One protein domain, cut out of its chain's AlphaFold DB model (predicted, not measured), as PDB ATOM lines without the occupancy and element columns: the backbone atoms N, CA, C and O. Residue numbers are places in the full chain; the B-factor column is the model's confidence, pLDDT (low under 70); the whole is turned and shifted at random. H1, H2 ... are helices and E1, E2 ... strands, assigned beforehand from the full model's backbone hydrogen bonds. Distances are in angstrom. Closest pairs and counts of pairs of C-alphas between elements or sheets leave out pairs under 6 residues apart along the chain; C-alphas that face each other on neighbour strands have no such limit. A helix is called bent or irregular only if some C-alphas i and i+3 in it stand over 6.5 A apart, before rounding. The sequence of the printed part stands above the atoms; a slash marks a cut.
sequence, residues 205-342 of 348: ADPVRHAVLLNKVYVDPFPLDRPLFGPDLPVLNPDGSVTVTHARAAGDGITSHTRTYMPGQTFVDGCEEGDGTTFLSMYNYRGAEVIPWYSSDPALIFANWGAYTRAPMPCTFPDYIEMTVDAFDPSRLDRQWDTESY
ATOM      1  N   ALA A 205     129.543 143.021 104.942       95.81
ATOM      2  CA  ALA A 205     130.310 141.874 105.416       95.81
ATOM      3  C   ALA A 205     131.211 142.202 106.620       95.81
ATOM      4  O   ALA A 205     131.308 141.394 107.544       95.81
ATOM      5  N   ASP A 206     131.861 143.369 106.651       95.31
ATOM      6  CA  ASP A 206     132.821 143.683 107.717       95.31
ATOM      7  C   ASP A 206     132.145 143.869 109.089       95.31
ATOM      8  O   ASP A 206     132.630 143.284 110.063       95.31
ATOM      9  N   PRO A 207     131.009 144.591 109.219       95.50
ATOM     10  CA  PRO A 207     130.265 144.644 110.477       95.50
ATOM     11  C   PRO A 207     129.839 143.272 111.003       95.50
ATOM     12  O   PRO A 207     129.906 143.044 112.209       95.50
ATOM     13  N   VAL A 208     129.428 142.361 110.113       96.19
ATOM     14  CA  VAL A 208     129.008 140.999 110.478       96.19
ATOM     15  C   VAL A 208     130.200 140.156 110.918       96.19
ATOM     16  O   VAL A 208     130.117 139.466 111.931       96.19
ATOM     17  N   ARG A 209     131.336 140.258 110.221       93.81
ATOM     18  CA  ARG A 209     132.577 139.553 110.581       93.81
ATOM     19  C   ARG A 209     133.061 139.882 111.989       93.81
ATOM     20  O   ARG A 209     133.668 139.041 112.648       93.81
ATOM     21  N   HIS A 210     132.788 141.102 112.444       92.88
ATOM     22  CA  HIS A 210     133.179 141.612 113.755       92.88
ATOM     23  C   HIS A 210     131.984 141.810 114.700       92.88
ATOM     24  O   HIS A 210     132.082 142.568 115.668       92.88
ATOM     25  N   ALA A 211     130.858 141.147 114.424       93.94
ATOM     26  CA  ALA A 211     129.677 141.212 115.268       93.94
ATOM     27  C   ALA A 211     129.922 140.551 116.631       93.94
ATOM     28  O   ALA A 211     130.692 139.600 116.779       93.94
ATOM     29  N   VAL A 212     129.233 141.065 117.642       91.69
ATOM     30  CA  VAL A 212     129.354 140.642 119.033       91.69
ATOM     31  C   VAL A 212     128.101 139.850 119.411       91.69
ATOM     32  O   VAL A 212     126.987 140.372 119.355       91.69
ATOM     33  N   LEU A 213     128.281 138.578 119.776       89.31
ATOM     34  CA  LEU A 213     127.199 137.627 120.069       89.31
ATOM     35  C   LEU A 213     126.387 138.016 121.306       89.31
ATOM     36  O   LEU A 213     126.921 138.112 122.395       89.31
ATOM     37  N   LEU A 214     125.079 138.170 121.183       82.69
ATOM     38  CA  LEU A 214     124.214 138.634 122.265       82.69
ATOM     39  C   LEU A 214     123.762 137.540 123.225       82.69
ATOM     40  O   LEU A 214     123.493 137.838 124.384       82.69
ATOM     41  N   ASN A 215     123.650 136.303 122.756       77.44
ATOM     42  CA  ASN A 215     123.096 135.181 123.505       77.44
ATOM     43  C   ASN A 215     123.885 133.892 123.228       77.44
ATOM     44  O   ASN A 215     124.887 133.898 122.510       77.44
ATOM     45  N   LYS A 216     123.450 132.796 123.859       78.25
ATOM     46  CA  LYS A 216     123.962 131.457 123.568       78.25
ATOM     47  C   LYS A 216     123.665 131.070 122.124       78.25
ATOM     48  O   LYS A 216     122.735 131.590 121.505       78.25
ATOM     49  N   VAL A 217     124.441 130.116 121.630       86.56
ATOM     50  CA  VAL A 217     124.185 129.490 120.339       86.56
ATOM     51  C   VAL A 217     123.208 128.349 120.577       86.56
ATOM     52  O   VAL A 217     123.535 127.383 121.263       86.56
ATOM     53  N   TYR A 218     122.012 128.466 120.018       88.31
ATOM     54  CA  TYR A 218     121.041 127.380 120.004       88.31
ATOM     55  C   TYR A 218     121.280 126.543 118.761       88.31
ATOM     56  O   TYR A 218     121.565 127.095 117.701       88.31
ATOM     57  N   VAL A 219     121.223 125.223 118.885       91.56
ATOM     58  CA  VAL A 219     121.226 124.312 117.744       91.56
ATOM     59  C   VAL A 219     119.863 123.652 117.707       91.56
ATOM     60  O   VAL A 219     119.590 122.768 118.518       91.56
ATOM     61  N   ASP A 220     119.040 124.074 116.752       90.38
ATOM     62  CA  ASP A 220     117.629 123.716 116.671       90.38
ATOM     63  C   ASP A 220     117.300 122.952 115.374       90.38
ATOM     64  O   ASP A 220     117.827 123.268 114.296       90.38
ATOM     65  N   PRO A 221     116.408 121.944 115.449       92.31
ATOM     66  CA  PRO A 221     115.901 121.237 114.295       92.31
ATOM     67  C   PRO A 221     114.644 121.915 113.751       92.31
ATOM     68  O   PRO A 221     113.663 122.176 114.455       92.31
ATOM     69  N   PHE A 222     114.638 122.127 112.443       91.56
ATOM     70  CA  PHE A 222     113.546 122.746 111.719       91.56
ATOM     71  C   PHE A 222     112.981 121.766 110.679       91.56
ATOM     72  O   PHE A 222     113.669 121.424 109.718       91.56
ATOM     73  N   PRO A 223     111.741 121.281 110.839       90.75
ATOM     74  CA  PRO A 223     111.112 120.387 109.887       90.75
ATOM     75  C   PRO A 223     110.779 121.123 108.589       90.75
ATOM     76  O   PRO A 223     110.515 122.325 108.568       90.75
ATOM     77  N   LEU A 224     110.795 120.359 107.500       91.50
ATOM     78  CA  LEU A 224     110.593 120.843 106.134       91.50
ATOM     79  C   LEU A 224     109.134 121.191 105.802       91.50
ATOM     80  O   LEU A 224     108.865 121.833 104.791       91.50
ATOM     81  N   ASP A 225     108.183 120.760 106.630       90.50
ATOM     82  CA  ASP A 225     106.744 120.917 106.407       90.50
ATOM     83  C   ASP A 225     106.181 122.255 106.910       90.50
ATOM     84  O   ASP A 225     104.982 122.514 106.768       90.50
ATOM     85  N   ARG A 226     107.039 123.128 107.457       90.00
ATOM     86  CA  ARG A 226     106.671 124.480 107.884       90.00
ATOM     87  C   ARG A 226     107.612 125.550 107.330       90.00
ATOM     88  O   ARG A 226     108.812 125.304 107.207       90.00
ATOM     89  N   PRO A 227     107.092 126.751 107.020       90.94
ATOM     90  CA  PRO A 227     107.940 127.865 106.620       90.94
ATOM     91  C   PRO A 227     108.888 128.290 107.752       90.94
ATOM     92  O   PRO A 227     108.528 128.195 108.927       90.94
ATOM     93  N   LEU A 228     110.087 128.760 107.389       89.19
ATOM     94  CA  LEU A 228     111.112 129.210 108.346       89.19
ATOM     95  C   LEU A 228     111.094 130.729 108.525       89.19
ATOM     96  O   LEU A 228     110.712 131.231 109.577       89.19
ATOM     97  N   PHE A 229     111.481 131.450 107.470       91.44
ATOM     98  CA  PHE A 229     111.709 132.901 107.487       91.44
ATOM     99  C   PHE A 229     110.780 133.668 106.538       91.44
ATOM    100  O   PHE A 229     110.837 134.890 106.422       91.44
ATOM    101  N   GLY A 230     109.930 132.948 105.812       91.00
ATOM    102  CA  GLY A 230     109.055 133.494 104.787       91.00
ATOM    103  C   GLY A 230     107.802 132.647 104.616       91.00
ATOM    104  O   GLY A 230     107.508 131.820 105.473       91.00
ATOM    105  N   PRO A 231     107.022 132.866 103.546       90.31
ATOM    106  CA  PRO A 231     105.761 132.158 103.338       90.31
ATOM    107  C   PRO A 231     105.936 130.737 102.786       90.31
ATOM    108  O   PRO A 231     105.041 129.912 102.959       90.31
ATOM    109  N   ASP A 232     107.057 130.455 102.120       94.75
ATOM    110  CA  ASP A 232     107.278 129.183 101.433       94.75
ATOM    111  C   ASP A 232     107.973 128.159 102.332       94.75
ATOM    112  O   ASP A 232     108.772 128.500 103.210       94.75
ATOM    113  N   LEU A 233     107.697 126.881 102.069       96.31
ATOM    114  CA  LEU A 233     108.424 125.776 102.682       96.31
ATOM    115  C   LEU A 233     109.881 125.759 102.192       96.31
ATOM    116  O   LEU A 233     110.119 125.987 101.001       96.31
ATOM    117  N   PRO A 234     110.856 125.464 103.068       96.25
ATOM    118  CA  PRO A 234     112.231 125.269 102.636       96.25
ATOM    119  C   PRO A 234     112.351 124.027 101.740       96.25
ATOM    120  O   PRO A 234     111.650 123.030 101.923       96.25
ATOM    121  N   VAL A 235     113.277 124.065 100.782       97.06
ATOM    122  CA  VAL A 235     113.546 122.953  99.861       97.06
ATOM    123  C   VAL A 235     114.942 122.406 100.131       97.06
ATOM    124  O   VAL A 235     115.936 123.088  99.895       97.06
ATOM    125  N   LEU A 236     115.020 121.167 100.624       96.75
ATOM    126  CA  LEU A 236     116.277 120.429 100.745       96.75
ATOM    127  C   LEU A 236     116.667 119.857  99.377       96.75
ATOM    128  O   LEU A 236     115.949 119.029  98.811       96.75
ATOM    129  N   ASN A 237     117.803 120.297  98.849       97.56
ATOM    130  CA  ASN A 237     118.297 119.885  97.543       97.56
ATOM    131  C   ASN A 237     119.085 118.563  97.624       97.56
ATOM    132  O   ASN A 237     119.609 118.208  98.684       97.56
ATOM    133  N   PRO A 238     119.236 117.828  96.503       95.75
ATOM    134  CA  PRO A 238     119.967 116.557  96.482       95.75
ATOM    135  C   PRO A 238     121.450 116.649  96.872       95.75
ATOM    136  O   PRO A 238     122.039 115.639  97.248       95.75
ATOM    137  N   ASP A 239     122.060 117.831  96.760       95.62
ATOM    138  CA  ASP A 239     123.449 118.096  97.154       95.62
ATOM    139  C   ASP A 239     123.605 118.440  98.647       95.62
ATOM    140  O   ASP A 239     124.710 118.726  99.106       95.62
ATOM    141  N   GLY A 240     122.508 118.395  99.410       95.31
ATOM    142  CA  GLY A 240     122.477 118.722 100.830       95.31
ATOM    143  C   GLY A 240     122.403 120.219 101.124       95.31
ATOM    144  O   GLY A 240     122.406 120.584 102.294       95.31
ATOM    145  N   SER A 241     122.331 121.084 100.108       98.12
ATOM    146  CA  SER A 241     122.017 122.501 100.301       98.12
ATOM    147  C   SER A 241     120.535 122.707 100.612       98.12
ATOM    148  O   SER A 241     119.691 121.875 100.272       98.12
ATOM    149  N   VAL A 242     120.197 123.838 101.229       97.88
ATOM    150  CA  VAL A 242     118.809 124.224 101.495       97.88
ATOM    151  C   VAL A 242     118.470 125.533 100.802       97.88
ATOM    152  O   VAL A 242     119.168 126.532 100.963       97.88
ATOM    153  N   THR A 243     117.377 125.541 100.045       97.94
ATOM    154  CA  THR A 243     116.783 126.753  99.482       97.94
ATOM    155  C   THR A 243     115.694 127.265 100.416       97.94
ATOM    156  O   THR A 243     114.750 126.540 100.729       97.94
ATOM    157  N   VAL A 244     115.817 128.515 100.860       97.25
ATOM    158  CA  VAL A 244     114.903 129.153 101.812       97.25
ATOM    159  C   VAL A 244     114.376 130.461 101.229       97.25
ATOM    160  O   VAL A 244     115.128 131.237 100.635       97.25
ATOM    161  N   THR A 245     113.081 130.712 101.409       97.12
ATOM    162  CA  THR A 245     112.472 132.017 101.139       97.12
ATOM    163  C   THR A 245     112.482 132.849 102.416       97.12
ATOM    164  O   THR A 245     111.874 132.470 103.415       97.12
ATOM    165  N   HIS A 246     113.134 134.003 102.357       96.00
ATOM    166  CA  HIS A 246     113.087 135.055 103.365       96.00
ATOM    167  C   HIS A 246     111.980 136.036 103.008       96.00
ATOM    168  O   HIS A 246     111.760 136.319 101.825       96.00
ATOM    169  N   ALA A 247     111.297 136.586 104.005       92.62
ATOM    170  CA  ALA A 247     110.295 137.610 103.779       92.62
ATOM    171  C   ALA A 247     110.396 138.740 104.795       92.62
ATOM    172  O   ALA A 247     110.590 138.518 105.987       92.62
ATOM    173  N   ARG A 248     110.185 139.967 104.321       88.50
ATOM    174  CA  ARG A 248     110.107 141.151 105.174       88.50
ATOM    175  C   ARG A 248     108.829 141.921 104.892       88.50
ATOM    176  O   ARG A 248     108.474 142.163 103.737       88.50
ATOM    177  N   ALA A 249     108.147 142.324 105.961       82.81
ATOM    178  CA  ALA A 249     107.051 143.273 105.863       82.81
ATOM    179  C   ALA A 249     107.610 144.656 105.490       82.81
ATOM    180  O   ALA A 249     108.464 145.203 106.187       82.81
ATOM    181  N   ALA A 250     107.118 145.210 104.390       74.06
ATOM    182  CA  ALA A 250     107.334 146.577 103.945       74.06
ATOM    183  C   ALA A 250     105.994 147.333 103.982       74.06
ATOM    184  O   ALA A 250     104.922 146.728 104.019       74.06
ATOM    185  N   GLY A 251     106.035 148.668 104.005       65.62
ATOM    186  CA  GLY A 251     104.837 149.510 104.159       65.62
ATOM    187  C   GLY A 251     103.752 149.321 103.084       65.62
ATOM    188  O   GLY A 251     102.627 149.775 103.277       65.62
ATOM    189  N   ASP A 252     104.067 148.648 101.979       71.25
ATOM    190  CA  ASP A 252     103.198 148.351 100.840       71.25
ATOM    191  C   ASP A 252     102.922 146.845 100.623       71.25
ATOM    192  O   ASP A 252     102.153 146.495  99.726       71.25
ATOM    193  N   GLY A 253     103.478 145.946 101.446       81.19
ATOM    194  CA  GLY A 253     103.263 144.502 101.317       81.19
ATOM    195  C   GLY A 253     104.368 143.644 101.931       81.19
ATOM    196  O   GLY A 253     105.184 144.106 102.719       81.19
ATOM    197  N   ILE A 254     104.396 142.359 101.578       85.88
ATOM    198  CA  ILE A 254     105.489 141.450 101.941       85.88
ATOM    199  C   ILE A 254     106.418 141.339 100.735       85.88
ATOM    200  O   ILE A 254     105.977 140.933  99.660       85.88
ATOM    201  N   THR A 255     107.692 141.681 100.915       90.31
ATOM    202  CA  THR A 255     108.733 141.412  99.912       90.31
ATOM    203  C   THR A 255     109.424 140.109 100.276       90.31
ATOM    204  O   THR A 255     109.784 139.919 101.438       90.31
ATOM    205  N   SER A 256     109.603 139.214  99.306       93.94
ATOM    206  CA  SER A 256     110.303 137.946  99.498       93.94
ATOM    207  C   SER A 256     111.576 137.859  98.661       93.94
ATOM    208  O   SER A 256     111.696 138.480  97.605       93.94
ATOM    209  N   HIS A 257     112.535 137.083  99.153       96.19
ATOM    210  CA  HIS A 257     113.777 136.775  98.463       96.19
ATOM    211  C   HIS A 257     114.183 135.337  98.772       96.19
ATOM    212  O   HIS A 257     114.158 134.918  99.926       96.19
ATOM    213  N   THR A 258     114.554 134.582  97.744       96.94
ATOM    214  CA  THR A 258     114.911 133.168  97.879       96.94
ATOM    215  C   THR A 258     116.405 132.987  97.685       96.94
ATOM    216  O   THR A 258     116.961 133.438  96.684       96.94
ATOM    217  N   ARG A 259     117.041 132.265  98.610       97.31
ATOM    218  CA  ARG A 259     118.473 131.963  98.563       97.31
ATOM    219  C   ARG A 259     118.744 130.508  98.921       97.31
ATOM    220  O   ARG A 259     117.963 129.883  99.629       97.31
ATOM    221  N   THR A 260     119.842 129.969  98.397       98.06
ATOM    222  CA  THR A 260     120.311 128.610  98.695       98.06
ATOM    223  C   THR A 260     121.583 128.660  99.529       98.06
ATOM    224  O   THR A 260     122.484 129.434  99.208       98.06
ATOM    225  N   TYR A 261     121.644 127.831 100.569       98.06
ATOM    226  CA  TYR A 261     122.756 127.741 101.509       98.06
ATOM    227  C   TYR A 261     123.326 126.327 101.536       98.06
ATOM    228  O   TYR A 261     122.596 125.347 101.695       98.06
ATOM    229  N   MET A 262     124.642 126.222 101.406       97.94
ATOM    230  CA  MET A 262     125.393 124.992 101.621       97.94
ATOM    231  C   MET A 262     125.564 124.726 103.125       97.94
ATOM    232  O   MET A 262     125.634 125.678 103.909       97.94
ATOM    233  N   PRO A 263     125.685 123.456 103.551       96.88
ATOM    234  CA  PRO A 263     126.084 123.140 104.916       96.88
ATOM    235  C   PRO A 263     127.395 123.842 105.295       96.88
ATOM    236  O   PRO A 263     128.341 123.890 104.509       96.88
ATOM    237  N   GLY A 264     127.443 124.381 106.508       95.06
ATOM    238  CA  GLY A 264     128.531 125.194 107.033       95.06
ATOM    239  C   GLY A 264     128.391 126.692 106.764       95.06
ATOM    240  O   GLY A 264     129.108 127.453 107.410       95.06
ATOM    241  N   GLN A 265     127.476 127.138 105.894       97.19
ATOM    242  CA  GLN A 265     127.347 128.565 105.592       97.19
ATOM    243  C   GLN A 265     126.636 129.344 106.693       97.19
ATOM    244  O   GLN A 265     125.634 128.887 107.254       97.19
ATOM    245  N   THR A 266     127.144 130.543 106.981       97.25
ATOM    246  CA  THR A 266     126.487 131.506 107.878       97.25
ATOM    247  C   THR A 266     125.723 132.548 107.086       97.25
ATOM    248  O   THR A 266     126.186 132.964 106.027       97.25
ATOM    249  N   PHE A 267     124.609 133.033 107.619       96.88
ATOM    250  CA  PHE A 267     123.853 134.131 107.030       96.88
ATOM    251  C   PHE A 267     123.101 134.925 108.099       96.88
ATOM    252  O   PHE A 267     122.824 134.432 109.195       96.88
ATOM    253  N   VAL A 268     122.776 136.170 107.767       97.00
ATOM    254  CA  VAL A 268     121.858 137.007 108.541       97.00
ATOM    255  C   VAL A 268     120.453 136.806 107.982       97.00
ATOM    256  O   VAL A 268     120.278 136.816 106.770       97.00
ATOM    257  N   ASP A 269     119.459 136.634 108.848       95.25
ATOM    258  CA  ASP A 269     118.037 136.569 108.474       95.25
ATOM    259  C   ASP A 269     117.266 137.815 108.942       95.25
ATOM    260  O   ASP A 269     116.499 138.423 108.191       95.25
ATOM    261  N   GLY A 270     117.541 138.256 110.170       93.38
ATOM    262  CA  GLY A 270     116.957 139.453 110.771       93.38
ATOM    263  C   GLY A 270     117.971 140.585 110.859       93.38
ATOM    264  O   GLY A 270     119.108 140.356 111.262       93.38
ATOM    265  N   CYS A 271     117.548 141.799 110.508       94.75
ATOM    266  CA  CYS A 271     118.360 143.010 110.585       94.75
ATOM    267  C   CYS A 271     117.520 144.171 111.122       94.75
ATOM    268  O   CYS A 271     116.517 144.555 110.506       94.75
ATOM    269  N   GLU A 272     117.942 144.742 112.249       93.50
ATOM    270  CA  GLU A 272     117.295 145.889 112.887       93.50
ATOM    271  C   GLU A 272     118.330 146.956 113.260       93.50
ATOM    272  O   GLU A 272     119.253 146.709 114.033       93.50
ATOM    273  N   GLU A 273     118.184 148.156 112.703       91.56
ATOM    274  CA  GLU A 273     119.025 149.308 113.038       91.56
ATOM    275  C   GLU A 273     118.588 149.892 114.390       91.56
ATOM    276  O   GLU A 273     117.396 150.094 114.625       91.56
ATOM    277  N   GLY A 274     119.540 150.217 115.267       80.75
ATOM    278  CA  GLY A 274     119.248 150.877 116.543       80.75
ATOM    279  C   GLY A 274     120.452 151.647 117.073       80.75
ATOM    280  O   GLY A 274     121.568 151.177 116.938       80.75
ATOM    281  N   ASP A 275     120.251 152.839 117.642       77.44
ATOM    282  CA  ASP A 275     121.235 153.673 118.367       77.44
ATOM    283  C   ASP A 275     122.732 153.505 117.990       77.44
ATOM    284  O   ASP A 275     123.596 153.335 118.850       77.44
ATOM    285  N   GLY A 276     123.067 153.579 116.695       82.00
ATOM    286  CA  GLY A 276     124.457 153.508 116.211       82.00
ATOM    287  C   GLY A 276     125.051 152.096 116.081       82.00
ATOM    288  O   GLY A 276     126.254 151.958 115.871       82.00
ATOM    289  N   THR A 277     124.223 151.059 116.161       89.81
ATOM    290  CA  THR A 277     124.542 149.647 115.923       89.81
ATOM    291  C   THR A 277     123.449 148.992 115.065       89.81
ATOM    292  O   THR A 277     122.418 149.598 114.759       89.81
ATOM    293  N   THR A 278     123.673 147.750 114.658       94.88
ATOM    294  CA  THR A 278     122.682 146.921 113.977       94.88
ATOM    295  C   THR A 278     122.569 145.591 114.705       94.88
ATOM    296  O   THR A 278     123.569 144.899 114.894       94.88
ATOM    297  N   PHE A 279     121.354 145.228 115.105       94.44
ATOM    298  CA  PHE A 279     121.029 143.923 115.666       94.44
ATOM    299  C   PHE A 279     120.791 142.918 114.546       94.44
ATOM    300  O   PHE A 279     120.119 143.215 113.556       94.44
ATOM    301  N   LEU A 280     121.337 141.721 114.728       95.00
ATOM    302  CA  LEU A 280     121.340 140.649 113.749       95.00
ATOM    303  C   LEU A 280     120.729 139.389 114.356       95.00
ATOM    304  O   LEU A 280     121.134 138.969 115.441       95.00
ATOM    305  N   SER A 281     119.828 138.748 113.617       94.94
ATOM    306  CA  SER A 281     119.479 137.340 113.829       94.94
ATOM    307  C   SER A 281     120.307 136.510 112.861       94.94
ATOM    308  O   SER A 281     120.120 136.611 111.645       94.94
ATOM    309  N   MET A 282     121.243 135.736 113.394       96.12
ATOM    310  CA  MET A 282     122.243 135.009 112.623       96.12
ATOM    311  C   MET A 282     121.987 133.512 112.668       96.12
ATOM    312  O   MET A 282     121.556 132.972 113.689       96.12
ATOM    313  N   TYR A 283     122.293 132.856 111.557       96.75
ATOM    314  CA  TYR A 283     122.114 131.428 111.380       96.75
ATOM    315  C   TYR A 283     123.349 130.808 110.736       96.75
ATOM    316  O   TYR A 283     124.017 131.420 109.906       96.75
ATOM    317  N   ASN A 284     123.616 129.557 111.087       97.12
ATOM    318  CA  ASN A 284     124.546 128.675 110.405       97.12
ATOM    319  C   ASN A 284     123.813 127.388 110.037       97.12
ATOM    320  O   ASN A 284     123.358 126.661 110.922       97.12
ATOM    321  N   TYR A 285     123.688 127.106 108.743       97.19
ATOM    322  CA  TYR A 285     123.065 125.868 108.289       97.19
ATOM    323  C   TYR A 285     124.039 124.703 108.473       97.19
ATOM    324  O   TYR A 285     125.081 124.674 107.829       97.19
ATOM    325  N   ARG A 286     123.722 123.728 109.328       95.31
ATOM    326  CA  ARG A 286     124.607 122.585 109.632       95.31
ATOM    327  C   ARG A 286     124.350 121.353 108.764       95.31
ATOM    328  O   ARG A 286     125.115 120.396 108.830       95.31
ATOM    329  N   GLY A 287     123.304 121.377 107.943       96.25
ATOM    330  CA  GLY A 287     122.864 120.241 107.134       96.25
ATOM    331  C   GLY A 287     121.487 119.735 107.553       96.25
ATOM    332  O   GLY A 287     120.761 120.397 108.292       96.25
ATOM    333  N   ALA A 288     121.108 118.562 107.053       94.69
ATOM    334  CA  ALA A 288     119.850 117.908 107.392       94.69
ATOM    335  C   ALA A 288     120.101 116.575 108.103       94.69
ATOM    336  O   ALA A 288     121.027 115.841 107.750       94.69
ATOM    337  N   GLU A 289     119.262 116.248 109.078       92.56
ATOM    338  CA  GLU A 289     119.371 115.037 109.887       92.56
ATOM    339  C   GLU A 289     117.990 114.434 110.149       92.56
ATOM    340  O   GLU A 289     117.015 115.149 110.367       92.56
ATOM    341  N   VAL A 290     117.902 113.104 110.147       89.81
ATOM    342  CA  VAL A 290     116.713 112.400 110.640       89.81
ATOM    343  C   VAL A 290     116.851 112.256 112.149       89.81
ATOM    344  O   VAL A 290     117.768 111.585 112.616       89.81
ATOM    345  N   ILE A 291     115.936 112.866 112.899       85.12
ATOM    346  CA  ILE A 291     115.923 112.830 114.364       85.12
ATOM    347  C   ILE A 291     114.837 111.836 114.798       85.12
ATOM    348  O   ILE A 291     113.657 112.190 114.755       85.12
ATOM    349  N   PRO A 292     115.193 110.604 115.223       80.19
ATOM    350  CA  PRO A 292     114.234 109.501 115.347       80.19
ATOM    351  C   PRO A 292     113.060 109.753 116.300       80.19
ATOM    352  O   PRO A 292     111.977 109.214 116.089       80.19
ATOM    353  N   TRP A 293     113.266 110.555 117.346       77.75
ATOM    354  CA  TRP A 293     112.227 110.915 118.314       77.75
ATOM    355  C   TRP A 293     111.374 112.118 117.881       77.75
ATOM    356  O   TRP A 293     110.318 112.350 118.464       77.75
ATOM    357  N   TYR A 294     111.812 112.873 116.870       71.81
ATOM    358  CA  TYR A 294     111.140 114.080 116.389       71.81
ATOM    359  C   TYR A 294     110.301 113.810 115.137       71.81
ATOM    360  O   TYR A 294     109.130 114.182 115.079       71.81
ATOM    361  N   SER A 295     110.892 113.161 114.128       77.31
ATOM    362  CA  SER A 295     110.241 112.847 112.854       77.31
ATOM    363  C   SER A 295     110.991 111.744 112.098       77.31
ATOM    364  O   SER A 295     112.198 111.567 112.256       77.31
ATOM    365  N   SER A 296     110.280 111.013 111.234       80.88
ATOM    366  CA  SER A 296     110.898 110.126 110.238       80.88
ATOM    367  C   SER A 296     111.490 110.884 109.048       80.88
ATOM    368  O   SER A 296     112.308 110.323 108.319       80.88
ATOM    369  N   ASP A 297     111.070 112.132 108.845       86.44
ATOM    370  CA  ASP A 297     111.564 113.002 107.783       86.44
ATOM    371  C   ASP A 297     112.782 113.805 108.261       86.44
ATOM    372  O   ASP A 297     112.890 114.121 109.451       86.44
ATOM    373  N   PRO A 298     113.712 114.156 107.354       90.19
ATOM    374  CA  PRO A 298     114.864 114.963 107.715       90.19
ATOM    375  C   PRO A 298     114.431 116.357 108.189       90.19
ATOM    376  O   PRO A 298     113.664 117.052 107.519       90.19
ATOM    377  N   ALA A 299     114.968 116.776 109.331       93.12
ATOM    378  CA  ALA A 299     114.922 118.148 109.807       93.12
ATOM    379  C   ALA A 299     116.192 118.888 109.372       93.12
ATOM    380  O   ALA A 299     117.285 118.320 109.333       93.12
ATOM    381  N   LEU A 300     116.053 120.168 109.055       95.31
ATOM    382  CA  LEU A 300     117.163 121.080 108.824       95.31
ATOM    383  C   LEU A 300     117.751 121.489 110.170       95.31
ATOM    384  O   LEU A 300     117.019 121.934 111.049       95.31
ATOM    385  N   ILE A 301     119.058 121.364 110.331       95.44
ATOM    386  CA  ILE A 301     119.742 121.734 111.565       95.44
ATOM    387  C   ILE A 301     120.360 123.109 111.369       95.44
ATOM    388  O   ILE A 301     121.193 123.298 110.478       95.44
ATOM    389  N   PHE A 302     119.975 124.060 112.212       95.06
ATOM    390  CA  PHE A 302     120.588 125.380 112.240       95.06
ATOM    391  C   PHE A 302     121.192 125.643 113.610       95.06
ATOM    392  O   PHE A 302     120.576 125.337 114.623       95.06
ATOM    393  N   ALA A 303     122.385 126.237 113.628       94.50
ATOM    394  CA  ALA A 303     122.805 127.014 114.782       94.50
ATOM    395  C   ALA A 303     122.289 128.446 114.630       94.50
ATOM    396  O   ALA A 303     122.485 129.037 113.570       94.50
ATOM    397  N   ASN A 304     121.657 129.000 115.659       92.88
ATOM    398  CA  ASN A 304     121.058 130.331 115.661       92.88
ATOM    399  C   ASN A 304     121.470 131.132 116.895       92.88
ATOM    400  O   ASN A 304     121.551 130.614 118.009       92.88
ATOM    401  N   TRP A 305     121.731 132.420 116.682       91.88
ATOM    402  CA  TRP A 305     122.108 133.359 117.734       91.88
ATOM    403  C   TRP A 305     121.740 134.790 117.337       91.88
ATOM    404  O   TRP A 305     121.584 135.127 116.162       91.88
ATOM    405  N   GLY A 306     121.595 135.649 118.337       91.06
ATOM    406  CA  GLY A 306     121.535 137.091 118.161       91.06
ATOM    407  C   GLY A 306     122.941 137.678 118.205       91.06
ATOM    408  O   GLY A 306     123.796 137.197 118.947       91.06
ATOM    409  N   ALA A 307     123.187 138.744 117.458       93.06
ATOM    410  CA  ALA A 307     124.415 139.526 117.551       93.06
ATOM    411  C   ALA A 307     124.117 141.016 117.360       93.06
ATOM    412  O   ALA A 307     123.030 141.388 116.925       93.06
ATOM    413  N   TYR A 308     125.083 141.871 117.673       93.81
ATOM    414  CA  TYR A 308     125.061 143.270 117.252       93.81
ATOM    415  C   TYR A 308     126.387 143.663 116.618       93.81
ATOM    416  O   TYR A 308     127.443 143.128 116.962       93.81
ATOM    417  N   THR A 309     126.345 144.602 115.687       95.12
ATOM    418  CA  THR A 309     127.537 145.083 114.997       95.12
ATOM    419  C   THR A 309     128.218 146.210 115.771       95.12
ATOM    420  O   THR A 309     127.579 147.069 116.379       95.12
ATOM    421  N   ARG A 310     129.551 146.264 115.723       93.69
ATOM    422  CA  ARG A 310     130.328 147.348 116.355       93.69
ATOM    423  C   ARG A 310     130.254 148.669 115.585       93.69
ATOM    424  O   ARG A 310     130.556 149.716 116.144       93.69
ATOM    425  N   ALA A 311     129.864 148.612 114.314       92.69
ATOM    426  CA  ALA A 311     129.528 149.762 113.485       92.69
ATOM    427  C   ALA A 311     128.210 149.492 112.743       92.69
ATOM    428  O   ALA A 311     127.921 148.326 112.457       92.69
ATOM    429  N   PRO A 312     127.417 150.527 112.414       92.81
ATOM    430  CA  PRO A 312     126.164 150.351 111.690       92.81
ATOM    431  C   PRO A 312     126.348 149.585 110.376       92.81
ATOM    432  O   PRO A 312     127.262 149.866 109.601       92.81
ATOM    433  N   MET A 313     125.432 148.657 110.130       95.19
ATOM    434  CA  MET A 313     125.262 147.938 108.872       95.19
ATOM    435  C   MET A 313     123.901 148.318 108.275       95.19
ATOM    436  O   MET A 313     122.913 148.284 109.016       95.19
ATOM    437  N   PRO A 314     123.808 148.638 106.971       95.31
ATOM    438  CA  PRO A 314     122.521 148.904 106.339       95.31
ATOM    439  C   PRO A 314     121.586 147.694 106.433       95.31
ATOM    440  O   PRO A 314     121.973 146.574 106.096       95.31
ATOM    441  N   CYS A 315     120.327 147.915 106.810       95.25
ATOM    442  CA  CYS A 315     119.302 146.867 106.788       95.25
ATOM    443  C   CYS A 315     118.448 146.894 105.512       95.25
ATOM    444  O   CYS A 315     117.228 146.725 105.576       95.25
ATOM    445  N   THR A 316     119.044 147.109 104.339       94.75
ATOM    446  CA  THR A 316     118.317 147.070 103.060       94.75
ATOM    447  C   THR A 316     118.038 145.623 102.650       94.75
ATOM    448  O   THR A 316     118.947 144.804 102.574       94.75
ATOM    449  N   PHE A 317     116.764 145.281 102.433       93.81
ATOM    450  CA  PHE A 317     116.353 143.945 101.989       93.81
ATOM    451  C   PHE A 317     116.257 143.901 100.451       93.81
ATOM    452  O   PHE A 317     115.652 144.818  99.888       93.81
ATOM    453  N   PRO A 318     116.766 142.855  99.768       94.62
ATOM    454  CA  PRO A 318     117.394 141.651 100.320       94.62
ATOM    455  C   PRO A 318     118.918 141.746 100.505       94.62
ATOM    456  O   PRO A 318     119.528 140.750 100.875       94.62
ATOM    457  N   ASP A 319     119.537 142.905 100.272       96.50
ATOM    458  CA  ASP A 319     120.998 143.080 100.266       96.50
ATOM    459  C   ASP A 319     121.698 142.468 101.490       96.50
ATOM    460  O   ASP A 319     122.674 141.735 101.330       96.50
ATOM    461  N   TYR A 320     121.183 142.678 102.709       95.50
ATOM    462  CA  TYR A 320     121.809 142.099 103.906       95.50
ATOM    463  C   TYR A 320     121.732 140.563 103.952       95.50
ATOM    464  O   TYR A 320     122.584 139.942 104.577       95.50
ATOM    465  N   ILE A 321     120.755 139.931 103.292       96.44
ATOM    466  CA  ILE A 321     120.706 138.469 103.131       96.44
ATOM    467  C   ILE A 321     121.806 138.029 102.162       96.44
ATOM    468  O   ILE A 321     122.489 137.031 102.384       96.44
ATOM    469  N   GLU A 322     121.982 138.766 101.064       96.12
ATOM    470  CA  GLU A 322     122.877 138.354  99.989       96.12
ATOM    471  C   GLU A 322     124.356 138.581 100.302       96.12
ATOM    472  O   GLU A 322     125.193 137.726  99.985       96.12
ATOM    473  N   MET A 323     124.661 139.732 100.898       97.12
ATOM    474  CA  MET A 323     126.014 140.264 101.049       97.12
ATOM    475  C   MET A 323     126.701 139.841 102.352       97.12
ATOM    476  O   MET A 323     127.900 140.050 102.501       97.12
ATOM    477  N   THR A 324     125.973 139.232 103.291       97.00
ATOM    478  CA  THR A 324     126.523 138.811 104.595       97.00
ATOM    479  C   THR A 324     126.815 137.316 104.684       97.00
ATOM    480  O   THR A 324     127.276 136.834 105.722       97.00
ATOM    481  N   VAL A 325     126.565 136.563 103.608       97.25
ATOM    482  CA  VAL A 325     126.836 135.124 103.596       97.25
ATOM    483  C   VAL A 325     128.318 134.857 103.811       97.25
ATOM    484  O   VAL A 325     129.167 135.469 103.168       97.25
ATOM    485  N   ASP A 326     128.602 133.945 104.738       96.25
ATOM    486  CA  ASP A 326     129.951 133.558 105.174       96.25
ATOM    487  C   ASP A 326     130.814 134.723 105.684       96.25
ATOM    488  O   ASP A 326     132.036 134.608 105.795       96.25
ATOM    489  N   ALA A 327     130.195 135.857 106.029       95.56
ATOM    490  CA  ALA A 327     130.915 136.976 106.620       95.56
ATOM    491  C   ALA A 327     131.396 136.653 108.044       95.56
ATOM    492  O   ALA A 327     132.465 137.117 108.442       95.56
ATOM    493  N   PHE A 328     130.636 135.850 108.795       93.56
ATOM    494  CA  PHE A 328     130.975 135.403 110.145       93.56
ATOM    495  C   PHE A 328     131.649 134.029 110.108       93.56
ATOM    496  O   PHE A 328     131.229 133.154 109.363       93.56
ATOM    497  N   ASP A 329     132.674 133.818 110.935       89.75
ATOM    498  CA  ASP A 329     133.381 132.536 111.036       89.75
ATOM    499  C   ASP A 329     132.689 131.606 112.056       89.75
ATOM    500  O   ASP A 329     132.839 131.807 113.267       89.75
ATOM    501  N   PRO A 330     131.953 130.562 111.617       86.12
ATOM    502  CA  PRO A 330     131.239 129.675 112.529       86.12
ATOM    503  C   PRO A 330     132.161 128.686 113.255       86.12
ATOM    504  O   PRO A 330     131.719 128.051 114.210       86.12
ATOM    505  N   SER A 331     133.438 128.550 112.861       82.81
ATOM    506  CA  SER A 331     134.366 127.538 113.412       82.81
ATOM    507  C   SER A 331     134.694 127.725 114.901       82.81
ATOM    508  O   SER A 331     135.333 126.877 115.538       82.81
ATOM    509  N   ARG A 332     134.279 128.863 115.459       76.06
ATOM    510  CA  ARG A 332     134.439 129.219 116.868       76.06
ATOM    511  C   ARG A 332     133.219 128.868 117.713       76.06
ATOM    512  O   ARG A 332     133.373 128.713 118.919       76.06
ATOM    513  N   LEU A 333     132.036 128.719 117.108       80.94
ATOM    514  CA  LEU A 333     130.778 128.551 117.843       80.94
ATOM    515  C   LEU A 333     130.813 127.308 118.744       80.94
ATOM    516  O   LEU A 333     130.577 127.429 119.937       80.94
ATOM    517  N   ASP A 334     131.223 126.156 118.211       78.75
ATOM    518  CA  ASP A 334     131.200 124.875 118.942       78.75
ATOM    519  C   ASP A 334     132.317 124.707 119.988       78.75
ATOM    520  O   ASP A 334     132.315 123.742 120.746       78.75
ATOM    521  N   ARG A 335     133.309 125.604 120.011       81.44
ATOM    522  CA  ARG A 335     134.476 125.497 120.908       81.44
ATOM    523  C   ARG A 335     134.466 126.522 122.030       81.44
ATOM    524  O   ARG A 335     134.939 126.249 123.130       81.44
ATOM    525  N   GLN A 336     133.971 127.715 121.716       80.56
ATOM    526  CA  GLN A 336     134.090 128.898 122.562       80.56
ATOM    527  C   GLN A 336     132.772 129.290 123.230       80.56
ATOM    528  O   GLN A 336     132.777 130.131 124.131       80.56
ATOM    529  N   TRP A 337     131.647 128.721 122.798       76.81
ATOM    530  CA  TRP A 337     130.325 129.096 123.284       76.81
ATOM    531  C   TRP A 337     129.579 127.895 123.841       76.81
ATOM    532  O   TRP A 337     129.610 126.805 123.272       76.81
ATOM    533  N   ASP A 338     128.875 128.140 124.943       72.69
ATOM    534  CA  ASP A 338     127.882 127.208 125.453       72.69
ATOM    535  C   ASP A 338     126.797 127.038 124.382       72.69
ATOM    536  O   ASP A 338     126.145 128.010 123.975       72.69
ATOM    537  N   THR A 339     126.694 125.814 123.872       77.25
ATOM    538  CA  THR A 339     125.785 125.429 122.797       77.25
ATOM    539  C   THR A 339     124.669 124.607 123.403       77.25
ATOM    540  O   THR A 339     124.901 123.522 123.921       77.25
ATOM    541  N   GLU A 340     123.450 125.128 123.327       78.12
ATOM    542  CA  GLU A 340     122.273 124.387 123.759       78.12
ATOM    543  C   GLU A 340     121.747 123.619 122.551       78.12
ATOM    544  O   GLU A 340     121.388 124.217 121.532       78.12
ATOM    545  N   SER A 341     121.783 122.291 122.626       76.31
ATOM    546  CA  SER A 341     121.390 121.436 121.513       76.31
ATOM    547  C   SER A 341     120.072 120.755 121.810       76.31
ATOM    548  O   SER A 341     119.854 120.229 122.895       76.31
ATOM    549  N   TYR A 342     119.244 120.614 120.778       68.00
ATOM    550  CA  TYR A 342     118.086 119.722 120.812       68.00
ATOM    551  C   TYR A 342     118.414 118.267 121.208       68.00
ATOM    552  O   TYR A 342     117.498 117.492 121.462       68.00
TER     553      TYR A 342
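Overview. This is residues 205 to 342 of the 348 residues of an uncharacterized protein of Nitrosopumilaceae archaeon (UniProt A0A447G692). A strongly twisted sheet of five strands forms one wall, and the long hairpin E2 and E3 stands beside its E4 and E5, meeting them at few points. The short helix H2 packs over E4, while the short helices H1 and H3 only graze the sheet. The printed part has 138 residues with three named helices and seven named strands, in the order H1 E1 E2 E3 E4 E5 E6 H2 H3 E7; the class is mixed, helices and strands. The large sheet is mixed, in the order E4, E5, E6, E1, E7, and E2 and E3 form an antiparallel sheet of two. The whole is compact but flat, with a radius of gyration of the C-alphas of 14.9 A and spans of 46 by 41 by 22 A.

Along the chain. H1, residues 205 to 209, begins at C-alpha 205 (130.310, 141.874, 105.416). E1 is residues 217 to 223, 19.1 A long. E2, residues 242 to 250, and E3, residues 253 to 261, are 25.2 A and 25.7 A long. E4, residues 266 to 274, is 22.4 A long and bends by 62 degrees at residue 269. E5, residues 277 to 290, is the longest strand, 38.4 A, from C-alpha 277 (124.542, 149.647, 115.923), and bends by 53 degrees at residue 287. E6 is residues 298 to 308, 31.6 A. H2 is residues 319 to 323, H3 residues 330 to 336, and E7 residues 339 to 341, ending at C-alpha 341 (121.390, 121.436, 121.513).

Arrangement. E4, E5 and E6 form a meander, each strand the antiparallel neighbour of the one before, with N 272 and O 279 at 3.0 A and N 284 and O 303 at 2.8 A. E1 is antiparallel to E6, with N 220 and O 302 at 2.9 A, and parallel to the edge strand E7, with N 219 and O 340 at 2.8 A. In the hairpin E2 and E3, N 246 and O 257 are 2.8 A apart. The closest C-alphas of E2 and E4 are those of His 246 and Asp 269, 7.3 A apart. H2 lies over E4, its closest C-alphas those of Ile 321 and Val 268, 5.7 A apart. In H1 and H2 every O i to N i+4 pair is within hydrogen-bond range; in H3, only just irregular with C-alphas 331 and 334 6.9 A apart, 1 of 3 is, beside 2 of 4 O i to N i+3 pairs.

Size, cuts and confidence. The two C-alphas farthest apart, those of Gly 276 and Ser 296, are 45.8 A apart. The printed part has no cut. The link from E1 to E2, 18 residues, is long. The mean pLDDT of the printed part is 90.6; residues 251 and 342 are under 70.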